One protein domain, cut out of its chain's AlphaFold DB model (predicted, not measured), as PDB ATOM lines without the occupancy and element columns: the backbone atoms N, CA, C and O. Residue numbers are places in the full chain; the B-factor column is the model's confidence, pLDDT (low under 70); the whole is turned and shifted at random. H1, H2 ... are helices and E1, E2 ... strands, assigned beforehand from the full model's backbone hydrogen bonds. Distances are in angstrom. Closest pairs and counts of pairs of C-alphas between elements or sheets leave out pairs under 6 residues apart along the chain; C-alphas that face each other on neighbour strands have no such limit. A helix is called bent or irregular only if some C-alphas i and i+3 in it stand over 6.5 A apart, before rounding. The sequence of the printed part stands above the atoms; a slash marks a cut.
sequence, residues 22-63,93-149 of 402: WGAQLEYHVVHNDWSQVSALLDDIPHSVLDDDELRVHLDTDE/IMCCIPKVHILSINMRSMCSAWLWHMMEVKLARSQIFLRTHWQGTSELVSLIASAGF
ATOM      1  N   TRP A  22      29.698 -50.215 -35.165       89.56
ATOM      2  CA  TRP A  22      28.717 -49.226 -34.698       89.56
ATOM      3  C   TRP A  22      28.958 -47.836 -35.316       89.56
ATOM      4  O   TRP A  22      28.018 -47.185 -35.762       89.56
ATOM      5  N   GLY A  23      30.228 -47.425 -35.439       86.44
ATOM      6  CA  GLY A  23      30.602 -46.153 -36.065       86.44
ATOM      7  C   GLY A  23      30.195 -46.054 -37.537       86.44
ATOM      8  O   GLY A  23      29.608 -45.055 -37.935       86.44
ATOM      9  N   ALA A  24      30.400 -47.114 -38.325       86.12
ATOM     10  CA  ALA A  24      30.011 -47.128 -39.737       86.12
ATOM     11  C   ALA A  24      28.483 -47.097 -39.927       86.12
ATOM     12  O   ALA A  24      27.987 -46.504 -40.885       86.12
ATOM     13  N   GLN A  25      27.726 -47.721 -39.017       88.62
ATOM     14  CA  GLN A  25      26.262 -47.621 -39.014       88.62
ATOM     15  C   GLN A  25      25.811 -46.189 -38.706       88.62
ATOM     16  O   GLN A  25      24.948 -45.653 -39.403       88.62
ATOM     17  N   LEU A  26      26.431 -45.545 -37.713       89.19
ATOM     18  CA  LEU A  26      26.136 -44.157 -37.372       89.19
ATOM     19  C   LEU A  26      26.447 -43.216 -38.545       89.19
ATOM     20  O   LEU A  26      25.599 -42.398 -38.892       89.19
ATOM     21  N   GLU A  27      27.610 -43.362 -39.192       88.94
ATOM     22  CA  GLU A  27      28.018 -42.548 -40.352       88.94
ATOM     23  C   GLU A  27      27.017 -42.667 -41.491       88.94
ATOM     24  O   GLU A  27      26.561 -41.659 -42.036       88.94
ATOM     25  N   TYR A  28      26.616 -43.899 -41.800       88.75
ATOM     26  CA  TYR A  28      25.623 -44.163 -42.823       88.75
ATOM     27  C   TYR A  28      24.308 -43.427 -42.529       88.75
ATOM     28  O   TYR A  28      23.835 -42.663 -43.370       88.75
ATOM     29  N   HIS A  29      23.724 -43.587 -41.340       89.44
ATOM     30  CA  HIS A  29      22.441 -42.946 -41.023       89.44
ATOM     31  C   HIS A  29      22.537 -41.418 -40.899       89.44
ATOM     32  O   HIS A  29      21.581 -40.718 -41.239       89.44
ATOM     33  N   VAL A  30      23.694 -40.896 -40.482       89.69
ATOM     34  CA  VAL A  30      23.977 -39.457 -40.429       89.69
ATOM     35  C   VAL A  30      23.948 -38.827 -41.819       89.69
ATOM     36  O   VAL A  30      23.239 -37.840 -42.021       89.69
ATOM     37  N   VAL A  31      24.650 -39.419 -42.790       88.44
ATOM     38  CA  VAL A  31      24.690 -38.923 -44.180       88.44
ATOM     39  C   VAL A  31      23.293 -38.911 -44.807       88.44
ATOM     40  O   VAL A  31      22.960 -38.022 -45.591       88.44
ATOM     41  N   HIS A  32      22.441 -39.858 -44.415       87.50
ATOM     42  CA  HIS A  32      21.064 -39.967 -44.894       87.50
ATOM     43  C   HIS A  32      20.053 -39.126 -44.091       87.50
ATOM     44  O   HIS A  32      18.864 -39.154 -44.401       87.50
ATOM     45  N   ASN A  33      20.497 -38.354 -43.088       87.25
ATOM     46  CA  ASN A  33      19.647 -37.577 -42.175       87.25
ATOM     47  C   ASN A  33      18.523 -38.401 -41.505       87.25
ATOM     48  O   ASN A  33      17.450 -37.874 -41.196       87.25
ATOM     49  N   ASP A  34      18.760 -39.688 -41.242       90.94
ATOM     50  CA  ASP A  34      17.787 -40.557 -40.578       90.94
ATOM     51  C   ASP A  34      17.904 -40.443 -39.053       90.94
ATOM     52  O   ASP A  34      18.533 -41.261 -38.377       90.94
ATOM     53  N   TRP A  35      17.270 -39.408 -38.493       92.50
ATOM     54  CA  TRP A  35      17.276 -39.181 -37.046       92.50
ATOM     55  C   TRP A  35      16.751 -40.379 -36.246       92.50
ATOM     56  O   TRP A  35      17.188 -40.582 -35.118       92.50
ATOM     57  N   SER A  36      15.824 -41.176 -36.782       92.19
ATOM     58  CA  SER A  36      15.227 -42.278 -36.022       92.19
ATOM     59  C   SER A  36      16.259 -43.360 -35.694       92.19
ATOM     60  O   SER A  36      16.382 -43.762 -34.533       92.19
ATOM     61  N   GLN A  37      17.064 -43.737 -36.688       92.00
ATOM     62  CA  GLN A  37      18.140 -44.715 -36.547       92.00
ATOM     63  C   GLN A  37      19.341 -44.132 -35.806       92.00
ATOM     64  O   GLN A  37      19.877 -44.777 -34.908       92.00
ATOM     65  N   VAL A  38      19.712 -42.878 -36.096       91.38
ATOM     66  CA  VAL A  38      20.755 -42.166 -35.336       91.38
ATOM     67  C   VAL A  38      20.389 -42.118 -33.855       91.38
ATOM     68  O   VAL A  38      21.188 -42.483 -33.002       91.38
ATOM     69  N   SER A  39      19.156 -41.728 -33.532       90.44
ATOM     70  CA  SER A  39      18.648 -41.694 -32.164       90.44
ATOM     71  C   SER A  39      18.772 -43.061 -31.493       90.44
ATOM     72  O   SER A  39      19.285 -43.109 -30.380       90.44
ATOM     73  N   ALA A  40      18.339 -44.144 -32.144       91.56
ATOM     74  CA  ALA A  40      18.431 -45.492 -31.584       91.56
ATOM     75  C   ALA A  40      19.887 -45.912 -31.311       91.56
ATOM     76  O   ALA A  40      20.190 -46.410 -30.231       91.56
ATOM     77  N   LEU A  41      20.809 -45.627 -32.237       90.44
ATOM     78  CA  LEU A  41      22.234 -45.910 -32.044       90.44
ATOM     79  C   LEU A  41      22.829 -45.128 -30.868       90.44
ATOM     80  O   LEU A  41      23.619 -45.680 -30.106       90.44
ATOM     81  N   LEU A  42      22.427 -43.865 -30.683       90.50
ATOM     82  CA  LEU A  42      22.873 -43.028 -29.564       90.50
ATOM     83  C   LEU A  42      22.314 -43.458 -28.198       90.50
ATOM     84  O   LEU A  42      22.826 -42.997 -27.179       90.50
ATOM     85  N   ASP A  43      21.277 -44.299 -28.149       88.50
ATOM     86  CA  ASP A  43      20.807 -44.877 -26.885       88.50
ATOM     87  C   ASP A  43      21.755 -45.993 -26.393       88.50
ATOM     88  O   ASP A  43      21.968 -46.124 -25.186       88.50
ATOM     89  N   ASP A  44      22.416 -46.704 -27.317       88.06
ATOM     90  CA  ASP A  44      23.295 -47.851 -27.044       88.06
ATOM     91  C   ASP A  44      24.740 -47.617 -27.525       88.06
ATOM     92  O   ASP A  44      25.279 -48.336 -28.370       88.06
ATOM     93  N   ILE A  45      25.402 -46.598 -26.963       88.62
ATOM     94  CA  ILE A  45      26.785 -46.239 -27.326       88.62
ATOM     95  C   ILE A  45      27.794 -47.222 -26.695       88.62
ATOM     96  O   ILE A  45      27.801 -47.388 -25.462       88.62
ATOM     97  N   PRO A  46      28.681 -47.848 -27.498       87.56
ATOM     98  CA  PRO A  46      29.772 -48.681 -26.998       87.56
ATOM     99  C   PRO A  46      30.834 -47.864 -26.250       87.56
ATOM    100  O   PRO A  46      31.258 -46.811 -26.713       87.56
ATOM    101  N   HIS A  47      31.367 -48.388 -25.145       84.25
ATOM    102  CA  HIS A  47      32.458 -47.718 -24.417       84.25
ATOM    103  C   HIS A  47      33.752 -47.588 -25.232       84.25
ATOM    104  O   HIS A  47      34.554 -46.709 -24.962       84.25
ATOM    105  N   SER A  48      33.955 -48.431 -26.249       85.19
ATOM    106  CA  SER A  48      35.144 -48.382 -27.108       85.19
ATOM    107  C   SER A  48      35.243 -47.123 -27.974       85.19
ATOM    108  O   SER A  48      36.288 -46.901 -28.575       85.19
ATOM    109  N   VAL A  49      34.156 -46.353 -28.104       86.56
ATOM    110  CA  VAL A  49      34.110 -45.099 -28.877       86.56
ATOM    111  C   VAL A  49      33.974 -43.861 -27.983       86.56
ATOM    112  O   VAL A  49      33.719 -42.767 -28.484       86.56
ATOM    113  N   LEU A  50      34.105 -44.037 -26.665       88.69
ATOM    114  CA  LEU A  50      34.069 -42.960 -25.684       88.69
ATOM    115  C   LEU A  50      35.468 -42.749 -25.113       88.69
ATOM    116  O   LEU A  50      36.039 -43.662 -24.520       88.69
ATOM    117  N   ASP A  51      35.974 -41.532 -25.263       87.62
ATOM    118  CA  ASP A  51      37.223 -41.095 -24.655       87.62
ATOM    119  C   ASP A  51      36.924 -40.327 -23.362       87.62
ATOM    120  O   ASP A  51      36.015 -39.494 -23.318       87.62
ATOM    121  N   ASP A  52      37.689 -40.597 -22.306       86.69
ATOM    122  CA  ASP A  52      37.645 -39.815 -21.070       86.69
ATOM    123  C   ASP A  52      38.516 -38.564 -21.228       86.69
ATOM    124  O   ASP A  52      39.732 -38.669 -21.398       86.69
ATOM    125  N   ASP A  53      37.905 -37.383 -21.148       87.69
ATOM    126  CA  ASP A  53      38.605 -36.105 -21.319       87.69
ATOM    127  C   ASP A  53      38.004 -35.004 -20.417       87.69
ATOM    128  O   ASP A  53      37.145 -35.246 -19.557       87.69
ATOM    129  N   GLU A  54      38.473 -33.772 -20.594       88.56
ATOM    130  CA  GLU A  54      37.957 -32.565 -19.958       88.56
ATOM    131  C   GLU A  54      37.355 -31.608 -21.000       88.56
ATOM    132  O   GLU A  54      37.922 -31.381 -22.074       88.56
ATOM    133  N   LEU A  55      36.215 -30.982 -20.681       89.44
ATOM    134  CA  LEU A  55      35.716 -29.875 -21.503       89.44
ATOM    135  C   LEU A  55      36.471 -28.610 -21.150       89.44
ATOM    136  O   LEU A  55      36.536 -28.231 -19.983       89.44
ATOM    137  N   ARG A  56      36.945 -27.913 -22.171       89.50
ATOM    138  CA  ARG A  56      37.564 -26.601 -22.067       89.50
ATOM    139  C   ARG A  56      36.607 -25.563 -22.628       89.50
ATOM    140  O   ARG A  56      36.238 -25.607 -23.801       89.50
ATOM    141  N   VAL A  57      36.180 -24.651 -21.766       89.00
ATOM    142  CA  VAL A  57      35.213 -23.601 -22.088       89.00
ATOM    143  C   VAL A  57      35.903 -22.260 -21.948       89.00
ATOM    144  O   VAL A  57      36.356 -21.917 -20.857       89.00
ATOM    145  N   HIS A  58      35.969 -21.506 -23.035       88.06
ATOM    146  CA  HIS A  58      36.427 -20.129 -23.003       88.06
ATOM    147  C   HIS A  58      35.438 -19.297 -22.176       88.06
ATOM    148  O   HIS A  58      34.228 -19.313 -22.429       88.06
ATOM    149  N   LEU A  59      35.929 -18.638 -21.123       82.00
ATOM    150  CA  LEU A  59      35.093 -17.734 -20.349       82.00
ATOM    151  C   LEU A  59      34.948 -16.442 -21.129       82.00
ATOM    152  O   LEU A  59      35.933 -15.770 -21.418       82.00
ATOM    153  N   ASP A  60      33.704 -16.095 -21.434       78.75
ATOM    154  CA  ASP A  60      33.406 -14.848 -22.112       78.75
ATOM    155  C   ASP A  60      34.009 -13.692 -21.272       78.75
ATOM    156  O   ASP A  60      33.663 -13.530 -20.096       78.75
ATOM    157  N   THR A  61      34.816 -12.820 -21.867       71.25
ATOM    158  CA  THR A  61      35.436 -11.635 -21.241       71.25
ATOM    159  C   THR A  61      34.571 -10.380 -21.398       71.25
ATOM    160  O   THR A  61      33.622 -10.364 -22.184       71.25
ATOM    161  N   ASP A  62      34.817  -9.329 -20.611       59.19
ATOM    162  CA  ASP A  62      33.997  -8.103 -20.656       59.19
ATOM    163  C   ASP A  62      34.058  -7.381 -22.021       59.19
ATOM    164  O   ASP A  62      33.123  -6.660 -22.367       59.19
ATOM    165  N   GLU A  63      35.090  -7.636 -22.832       53.84
ATOM    166  CA  GLU A  63      35.249  -7.088 -24.191       53.84
ATOM    167  C   GLU A  63      34.340  -7.776 -25.229       53.84
ATOM    168  O   GLU A  63      33.951  -7.168 -26.224       53.84
ATOM    169  N   ILE A  93      41.230 -17.138 -20.316       67.62
ATOM    170  CA  ILE A  93      40.656 -17.647 -19.067       67.62
ATOM    171  C   ILE A  93      39.729 -18.814 -19.416       67.62
ATOM    172  O   ILE A  93      38.571 -18.629 -19.788       67.62
ATOM    173  N   MET A  94      40.238 -20.037 -19.286       78.00
ATOM    174  CA  MET A  94      39.476 -21.252 -19.561       78.00
ATOM    175  C   MET A  94      38.864 -21.847 -18.289       78.00
ATOM    176  O   MET A  94      39.492 -21.914 -17.231       78.00
ATOM    177  N   CYS A  95      37.635 -22.346 -18.401       84.38
ATOM    178  CA  CYS A  95      37.009 -23.217 -17.414       84.38
ATOM    179  C   CYS A  95      37.116 -24.675 -17.871       84.38
ATOM    180  O   CYS A  95      36.668 -25.014 -18.968       84.38
ATOM    181  N   CYS A  96      37.684 -25.529 -17.017       88.06
ATOM    182  CA  CYS A  96      37.793 -26.965 -17.265       88.06
ATOM    183  C   CYS A  96      36.695 -27.735 -16.520       88.06
ATOM    184  O   CYS A  96      36.526 -27.575 -15.309       88.06
ATOM    185  N   ILE A  97      35.964 -28.590 -17.234       88.44
ATOM    186  CA  ILE A  97      34.988 -29.524 -16.664       88.44
ATOM    187  C   ILE A  97      35.587 -30.928 -16.778       88.44
ATOM    188  O   ILE A  97      35.668 -31.453 -17.890       88.44
ATOM    189  N   PRO A  98      36.009 -31.543 -15.664       87.38
ATOM    190  CA  PRO A  98      36.747 -32.796 -15.708       87.38
ATOM    191  C   PRO A  98      35.832 -34.011 -15.895       87.38
ATOM    192  O   PRO A  98      34.641 -33.961 -15.562       87.38
ATOM    193  N   LYS A  99      36.439 -35.136 -16.299       84.31
ATOM    194  CA  LYS A  99      35.839 -36.486 -16.292       84.31
ATOM    195  C   LYS A  99      34.536 -36.546 -17.089       84.31
ATOM    196  O   LYS A  99      33.512 -37.015 -16.590       84.31
ATOM    197  N   VAL A 100      34.579 -36.009 -18.303       86.38
ATOM    198  CA  VAL A 100      33.492 -36.108 -19.275       86.38
ATOM    199  C   VAL A 100      33.818 -37.172 -20.314       86.38
ATOM    200  O   VAL A 100      34.985 -37.453 -20.574       86.38
ATOM    201  N   HIS A 101      32.782 -37.724 -20.938       89.12
ATOM    202  CA  HIS A 101      32.952 -38.624 -22.069       89.12
ATOM    203  C   HIS A 101      32.846 -37.842 -23.379       89.12
ATOM    204  O   HIS A 101      31.882 -37.104 -23.602       89.12
ATOM    205  N   ILE A 102      33.823 -38.021 -24.259       89.69
ATOM    206  CA  ILE A 102      33.847 -37.450 -25.602       89.69
ATOM    207  C   ILE A 102      33.612 -38.569 -26.605       89.69
ATOM    208  O   ILE A 102      34.252 -39.616 -26.543       89.69
ATOM    209  N   LEU A 103      32.686 -38.358 -27.539       88.50
ATOM    210  CA  LEU A 103      32.526 -39.282 -28.656       88.50
ATOM    211  C   LEU A 103      33.714 -39.111 -29.609       88.50
ATOM    212  O   LEU A 103      33.896 -38.036 -30.179       88.50
ATOM    213  N   SER A 104      34.494 -40.172 -29.810       84.62
ATOM    214  CA  SER A 104      35.730 -40.128 -30.607       84.62
ATOM    215  C   SER A 104      35.494 -39.994 -32.118       84.62
ATOM    216  O   SER A 104      36.405 -39.666 -32.880       84.62
ATOM    217  N   ILE A 105      34.259 -40.218 -32.574       81.94
ATOM    218  CA  ILE A 105      33.883 -40.165 -33.987       81.94
ATOM    219  C   ILE A 105      33.558 -38.725 -34.397       81.94
ATOM    220  O   ILE A 105      32.559 -38.146 -33.964       81.94
ATOM    221  N   ASN A 106      34.373 -38.154 -35.289       79.62
ATOM    222  CA  ASN A 106      34.127 -36.825 -35.842       79.62
ATOM    223  C   ASN A 106      33.203 -36.897 -37.063       79.62
ATOM    224  O   ASN A 106      33.607 -37.337 -38.134       79.62
ATOM    225  N   MET A 107      31.975 -36.402 -36.905       80.25
ATOM    226  CA  MET A 107      30.946 -36.412 -37.956       80.25
ATOM    227  C   MET A 107      30.570 -35.014 -38.444       80.25
ATOM    228  O   MET A 107      29.593 -34.847 -39.174       80.25
ATOM    229  N   ARG A 108      31.314 -33.980 -38.028       78.75
ATOM    230  CA  ARG A 108      30.915 -32.582 -38.235       78.75
ATOM    231  C   ARG A 108      30.762 -32.225 -39.712       78.75
ATOM    232  O   ARG A 108      29.843 -31.497 -40.059       78.75
ATOM    233  N   SER A 109      31.648 -32.731 -40.564       80.44
ATOM    234  CA  SER A 109      31.617 -32.476 -42.009       80.44
ATOM    235  C   SER A 109      30.485 -33.209 -42.735       80.44
ATOM    236  O   SER A 109      30.145 -32.830 -43.851       80.44
ATOM    237  N   MET A 110      29.911 -34.250 -42.122       80.31
ATOM    238  CA  MET A 110      28.907 -35.128 -42.735       80.31
ATOM    239  C   MET A 110      27.487 -34.860 -42.216       80.31
ATOM    240  O   MET A 110      26.512 -35.173 -42.897       80.31
ATOM    241  N   CYS A 111      27.353 -34.280 -41.019       83.50
ATOM    242  CA  CYS A 111      26.072 -33.925 -40.415       83.50
ATOM    243  C   CYS A 111      25.507 -32.616 -40.976       83.50
ATOM    244  O   CYS A 111      26.201 -31.604 -41.069       83.50
ATOM    245  N   SER A 112      24.189 -32.576 -41.193       88.38
ATOM    246  CA  SER A 112      23.483 -31.293 -41.249       88.38
ATOM    247  C   SER A 112      23.550 -30.588 -39.886       88.38
ATOM    248  O   SER A 112      23.571 -31.237 -38.838       88.38
ATOM    249  N   ALA A 113      23.538 -29.249 -39.879       87.31
ATOM    250  CA  ALA A 113      23.597 -28.463 -38.639       87.31
ATOM    251  C   ALA A 113      22.472 -28.824 -37.649       87.31
ATOM    252  O   ALA A 113      22.679 -28.852 -36.436       87.31
ATOM    253  N   TRP A 114      21.284 -29.147 -38.169       89.12
ATOM    254  CA  TRP A 114      20.147 -29.573 -37.357       89.12
ATOM    255  C   TRP A 114      20.366 -30.952 -36.727       89.12
ATOM    256  O   TRP A 114      20.176 -31.099 -35.520       89.12
ATOM    257  N   LEU A 115      20.810 -31.940 -37.513       90.94
ATOM    258  CA  LEU A 115      21.092 -33.281 -37.003       90.94
ATOM    259  C   LEU A 115      22.206 -33.236 -35.951       90.94
ATOM    260  O   LEU A 115      22.055 -33.821 -34.880       90.94
ATOM    261  N   TRP A 116      23.267 -32.468 -36.216       90.44
ATOM    262  CA  TRP A 116      24.349 -32.228 -35.262       90.44
ATOM    263  C   TRP A 116      23.817 -31.700 -33.927       90.44
ATOM    264  O   TRP A 116      24.094 -32.277 -32.878       90.44
ATOM    265  N   HIS A 117      22.982 -30.659 -33.961       89.88
ATOM    266  CA  HIS A 117      22.400 -30.082 -32.751       89.88
ATOM    267  C   HIS A 117      21.525 -31.084 -31.977       89.88
ATOM    268  O   HIS A 117      21.592 -31.155 -30.750       89.88
ATOM    269  N   MET A 118      20.721 -31.900 -32.666       90.31
ATOM    270  CA  MET A 118      19.914 -32.930 -32.005       90.31
ATOM    271  C   MET A 118      20.768 -34.002 -31.328       90.31
ATOM    272  O   MET A 118      20.450 -34.422 -30.211       90.31
ATOM    273  N   MET A 119      21.848 -34.429 -31.989       91.50
ATOM    274  CA  MET A 119      22.818 -35.358 -31.415       91.50
ATOM    275  C   MET A 119      23.475 -34.744 -30.177       91.50
ATOM    276  O   MET A 119      23.479 -35.390 -29.133       91.50
ATOM    277  N   GLU A 120      23.941 -33.489 -30.246       91.31
ATOM    278  CA  GLU A 120      24.512 -32.778 -29.093       91.31
ATOM    279  C   GLU A 120      23.533 -32.754 -27.913       91.31
ATOM    280  O   GLU A 120      23.895 -33.140 -26.801       91.31
ATOM    281  N   VAL A 121      22.277 -32.345 -28.134       90.25
ATOM    282  CA  VAL A 121      21.262 -32.254 -27.068       90.25
ATOM    283  C   VAL A 121      20.967 -33.624 -26.459       90.25
ATOM    284  O   VAL A 121      20.794 -33.731 -25.241       90.25
ATOM    285  N   LYS A 122      20.886 -34.673 -27.286       89.81
ATOM    286  CA  LYS A 122      20.619 -36.034 -26.814       89.81
ATOM    287  C   LYS A 122      21.795 -36.583 -26.008       89.81
ATOM    288  O   LYS A 122      21.575 -37.089 -24.913       89.81
ATOM    289  N   LEU A 123      23.017 -36.433 -26.505       90.31
ATOM    290  CA  LEU A 123      24.236 -36.910 -25.852       90.31
ATOM    291  C   LEU A 123      24.528 -36.170 -24.544       90.31
ATOM    292  O   LEU A 123      24.857 -36.804 -23.541       90.31
ATOM    293  N   ALA A 124      24.296 -34.857 -24.504       88.38
ATOM    294  CA  ALA A 124      24.497 -34.050 -23.304       88.38
ATOM    295  C   ALA A 124      23.600 -34.487 -22.128       88.38
ATOM    296  O   ALA A 124      23.974 -34.295 -20.971       88.38
ATOM    297  N   ARG A 125      22.446 -35.132 -22.386       85.12
ATOM    298  CA  ARG A 125      21.621 -35.757 -21.326       85.12
ATOM    299  C   ARG A 125      22.342 -36.890 -20.612       85.12
ATOM    300  O   ARG A 125      22.134 -37.075 -19.416       85.12
ATOM    301  N   SER A 126      23.174 -37.608 -21.350       82.81
ATOM    302  CA  SER A 126      24.014 -38.698 -20.865       82.81
ATOM    303  C   SER A 126      25.433 -38.224 -20.525       82.81
ATOM    304  O   SER A 126      26.303 -39.057 -20.315       82.81
ATOM    305  N   GLN A 127      25.672 -36.904 -20.471       79.81
ATOM    306  CA  GLN A 127      26.986 -36.279 -20.240       79.81
ATOM    307  C   GLN A 127      28.082 -36.685 -21.236       79.81
ATOM    308  O   GLN A 127      29.269 -36.653 -20.916       79.81
ATOM    309  N   ILE A 128      27.670 -37.025 -22.455       88.38
ATOM    310  CA  ILE A 128      28.568 -37.279 -23.576       88.38
ATOM    311  C   ILE A 128      28.589 -36.024 -24.451       88.38
ATOM    312  O   ILE A 128      27.542 -35.424 -24.711       88.38
ATOM    313  N   PHE A 129      29.768 -35.621 -24.914       90.62
ATOM    314  CA  PHE A 129      29.943 -34.430 -25.742       90.62
ATOM    315  C   PHE A 129      30.595 -34.776 -27.079       90.62
ATOM    316  O   PHE A 129      31.408 -35.691 -27.182       90.62
ATOM    317  N   LEU A 130      30.239 -34.018 -28.118       89.69
ATOM    318  CA  LEU A 130      30.810 -34.164 -29.463       89.69
ATOM    319  C   LEU A 130      32.070 -33.314 -29.680       89.69
ATOM    320  O   LEU A 130      32.700 -33.390 -30.732       89.69
ATOM    321  N   ARG A 131      32.407 -32.443 -28.724       88.38
ATOM    322  CA  ARG A 131      33.566 -31.550 -28.786       88.38
ATOM    323  C   ARG A 131      34.095 -31.239 -27.396       88.38
ATOM    324  O   ARG A 131      33.319 -31.073 -26.455       88.38
ATOM    325  N   THR A 132      35.412 -31.097 -27.309       86.31
ATOM    326  CA  THR A 132      36.132 -30.735 -26.081       86.31
ATOM    327  C   THR A 132      36.219 -29.228 -25.877       86.31
ATOM    328  O   THR A 132      36.264 -28.780 -24.739       86.31
ATOM    329  N   HIS A 133      36.213 -28.436 -26.954       86.31
ATOM    330  CA  HIS A 133      36.395 -26.984 -26.897       86.31
ATOM    331  C   HIS A 133      35.104 -26.204 -27.174       86.31
ATOM    332  O   HIS A 133      34.418 -26.445 -28.174       86.31
ATOM    333  N   TRP A 134      34.824 -25.212 -26.328       89.25
ATOM    334  CA  TRP A 134      33.670 -24.317 -26.415       89.25
ATOM    335  C   TRP A 134      34.137 -22.858 -26.397       89.25
ATOM    336  O   TRP A 134      34.895 -22.477 -25.510       89.25
ATOM    337  N   GLN A 135      33.693 -22.057 -27.370       84.50
ATOM    338  CA  GLN A 135      34.129 -20.658 -27.539       84.50
ATOM    339  C   GLN A 135      33.471 -19.681 -26.563       84.50
ATOM    340  O   GLN A 135      33.956 -18.569 -26.398       84.50
ATOM    341  N   GLY A 136      32.398 -20.094 -25.898       83.56
ATOM    342  CA  GLY A 136      31.735 -19.252 -24.922       83.56
ATOM    343  C   GLY A 136      30.871 -20.041 -23.962       83.56
ATOM    344  O   GLY A 136      30.489 -21.193 -24.214       83.56
ATOM    345  N   THR A 137      30.532 -19.407 -22.841       88.06
ATOM    346  CA  THR A 137      29.706 -20.053 -21.816       88.06
ATOM    347  C   THR A 137      28.256 -20.198 -22.276       88.06
ATOM    348  O   THR A 137      27.584 -21.156 -21.894       88.06
ATOM    349  N   SER A 138      27.782 -19.296 -23.139       87.50
ATOM    350  CA  SER A 138      26.419 -19.287 -23.681       87.50
ATOM    351  C   SER A 138      26.087 -20.545 -24.490       87.50
ATOM    352  O   SER A 138      25.016 -21.122 -24.291       87.50
ATOM    353  N   GLU A 139      27.000 -21.009 -25.349       89.00
ATOM    354  CA  GLU A 139      26.809 -22.208 -26.173       89.00
ATOM    355  C   GLU A 139      26.597 -23.448 -25.303       89.00
ATOM    356  O   GLU A 139      25.607 -24.169 -25.455       89.00
ATOM    357  N   LEU A 140      27.503 -23.669 -24.346       89.88
ATOM    358  CA  LEU A 140      27.444 -24.839 -23.481       89.88
ATOM    359  C   LEU A 140      26.256 -24.757 -22.515       89.88
ATOM    360  O   LEU A 140      25.545 -25.745 -22.343       89.88
ATOM    361  N   VAL A 141      25.987 -23.583 -21.926       89.88
ATOM    362  CA  VAL A 141      24.826 -23.377 -21.045       89.88
ATOM    363  C   VAL A 141      23.511 -23.607 -21.799       89.88
ATOM    364  O   VAL A 141      22.605 -24.244 -21.262       89.88
ATOM    365  N   SER A 142      23.410 -23.173 -23.058       89.00
ATOM    366  CA  SER A 142      22.230 -23.407 -23.905       89.00
ATOM    367  C   SER A 142      22.062 -24.883 -24.267       89.00
ATOM    368  O   SER A 142      20.939 -25.404 -24.249       89.00
ATOM    369  N   LEU A 143      23.168 -25.586 -24.530       90.12
ATOM    370  CA  LEU A 143      23.152 -27.021 -24.791       90.12
ATOM    371  C   LEU A 143      22.651 -27.798 -23.567       90.12
ATOM    372  O   LEU A 143      21.696 -28.570 -23.669       90.12
ATOM    373  N   ILE A 144      23.246 -27.568 -22.394       88.19
ATOM    374  CA  ILE A 144      22.850 -28.276 -21.168       88.19
ATOM    375  C   ILE A 144      21.433 -27.876 -20.720       88.19
ATOM    376  O   ILE A 144      20.695 -28.703 -20.177       88.19
ATOM    377  N   ALA A 145      20.992 -26.642 -20.999       86.88
ATOM    378  CA  ALA A 145      19.602 -26.228 -20.815       86.88
ATOM    379  C   ALA A 145      18.647 -27.070 -21.668       86.88
ATOM    380  O   ALA A 145      17.672 -27.612 -21.145       86.88
ATOM    381  N   SER A 146      18.965 -27.231 -22.952       85.19
ATOM    382  CA  SER A 146      18.186 -28.017 -23.916       85.19
ATOM    383  C   SER A 146      18.188 -29.514 -23.588       85.19
ATOM    384  O   SER A 146      17.175 -30.205 -23.749       85.19
ATOM    385  N   ALA A 147      19.297 -30.013 -23.039       84.38
ATOM    386  CA  ALA A 147      19.387 -31.363 -22.497       84.38
ATOM    387  C   ALA A 147      18.467 -31.555 -21.273       84.38
ATOM    388  O   ALA A 147      18.002 -32.663 -21.019       84.38
ATOM    389  N   GLY A 148      18.105 -30.483 -20.562       80.19
ATOM    390  CA  GLY A 148      17.276 -30.536 -19.354       80.19
ATOM    391  C   GLY A 148      18.089 -30.621 -18.062       80.19
ATOM    392  O   GLY A 148      17.536 -30.961 -17.019       80.19
ATOM    393  N   PHE A 149      19.383 -30.296 -18.118       74.50
ATOM    394  CA  PHE A 149      20.263 -30.226 -16.950       74.50
ATOM    395  C   PHE A 149      19.942 -29.013 -16.058       74.50
ATOM    396  O   PHE A 149      20.035 -29.102 -14.835       74.50
TER     397      PHE A 149
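Overview. This is residues 22 to 63 and 93 to 149 of the 402 residues of the protein "Predicted protein" of Physcomitrium patens (UniProt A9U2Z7). A long, bent two-stranded antiparallel ribbon, E1 and E2, runs along one side of the helices: hairpin H1 and H2 at one end, H3 beside H2, and H4 about perpendicular to H3. The printed part has 99 residues, with four named helices and two named strands in the order H1 H2 E1 E2 H3 H4. It is mixed in class and compact, with a radius of gyration of the C-alphas of 13.8 A, and spans 43 by 26 by 25 A.

Along the chain. H1, residues 22 to 31, begins at C-alpha (28.717, -49.226, -34.698). H2 is residues 35 to 43. E1, residues 50 to 58, is 23.1 A long; E2, residues 94 to 103, 21.4 A; H3, residues 113 to 125, 18.9 A. H4, residues 137 to 147, ends at C-alpha (19.387, -31.363, -22.497).

Arrangement. H1 touches H2, closest C-alphas His 29 and Val 38, 6.0 A, at a shallow tilt of 25 degrees, opposite ways. H2 touches H3, closest C-alphas Trp 35 and Leu 115, 7.0 A. N 51 and O 102 of E1 and E2 are 2.9 A apart, within hydrogen-bond range. H3 touches H4 with residues 120 to 125 alone, closest C-alphas Val 121 and Ala 147, 5.0 A. Every O i to N i+4 pair is within range in H1, H2 and H4, and 8 of 9 in H3.

Size, cuts and confidence. The farthest C-alphas, Gln 25 and Asp 62, are 44.3 A apart. Residues 64 to 92 are cut out; C-alphas 63 and 93 are 12.9 A apart. The link H3 to H4 is long. Residues 62, 63 and 93 have pLDDT under 70.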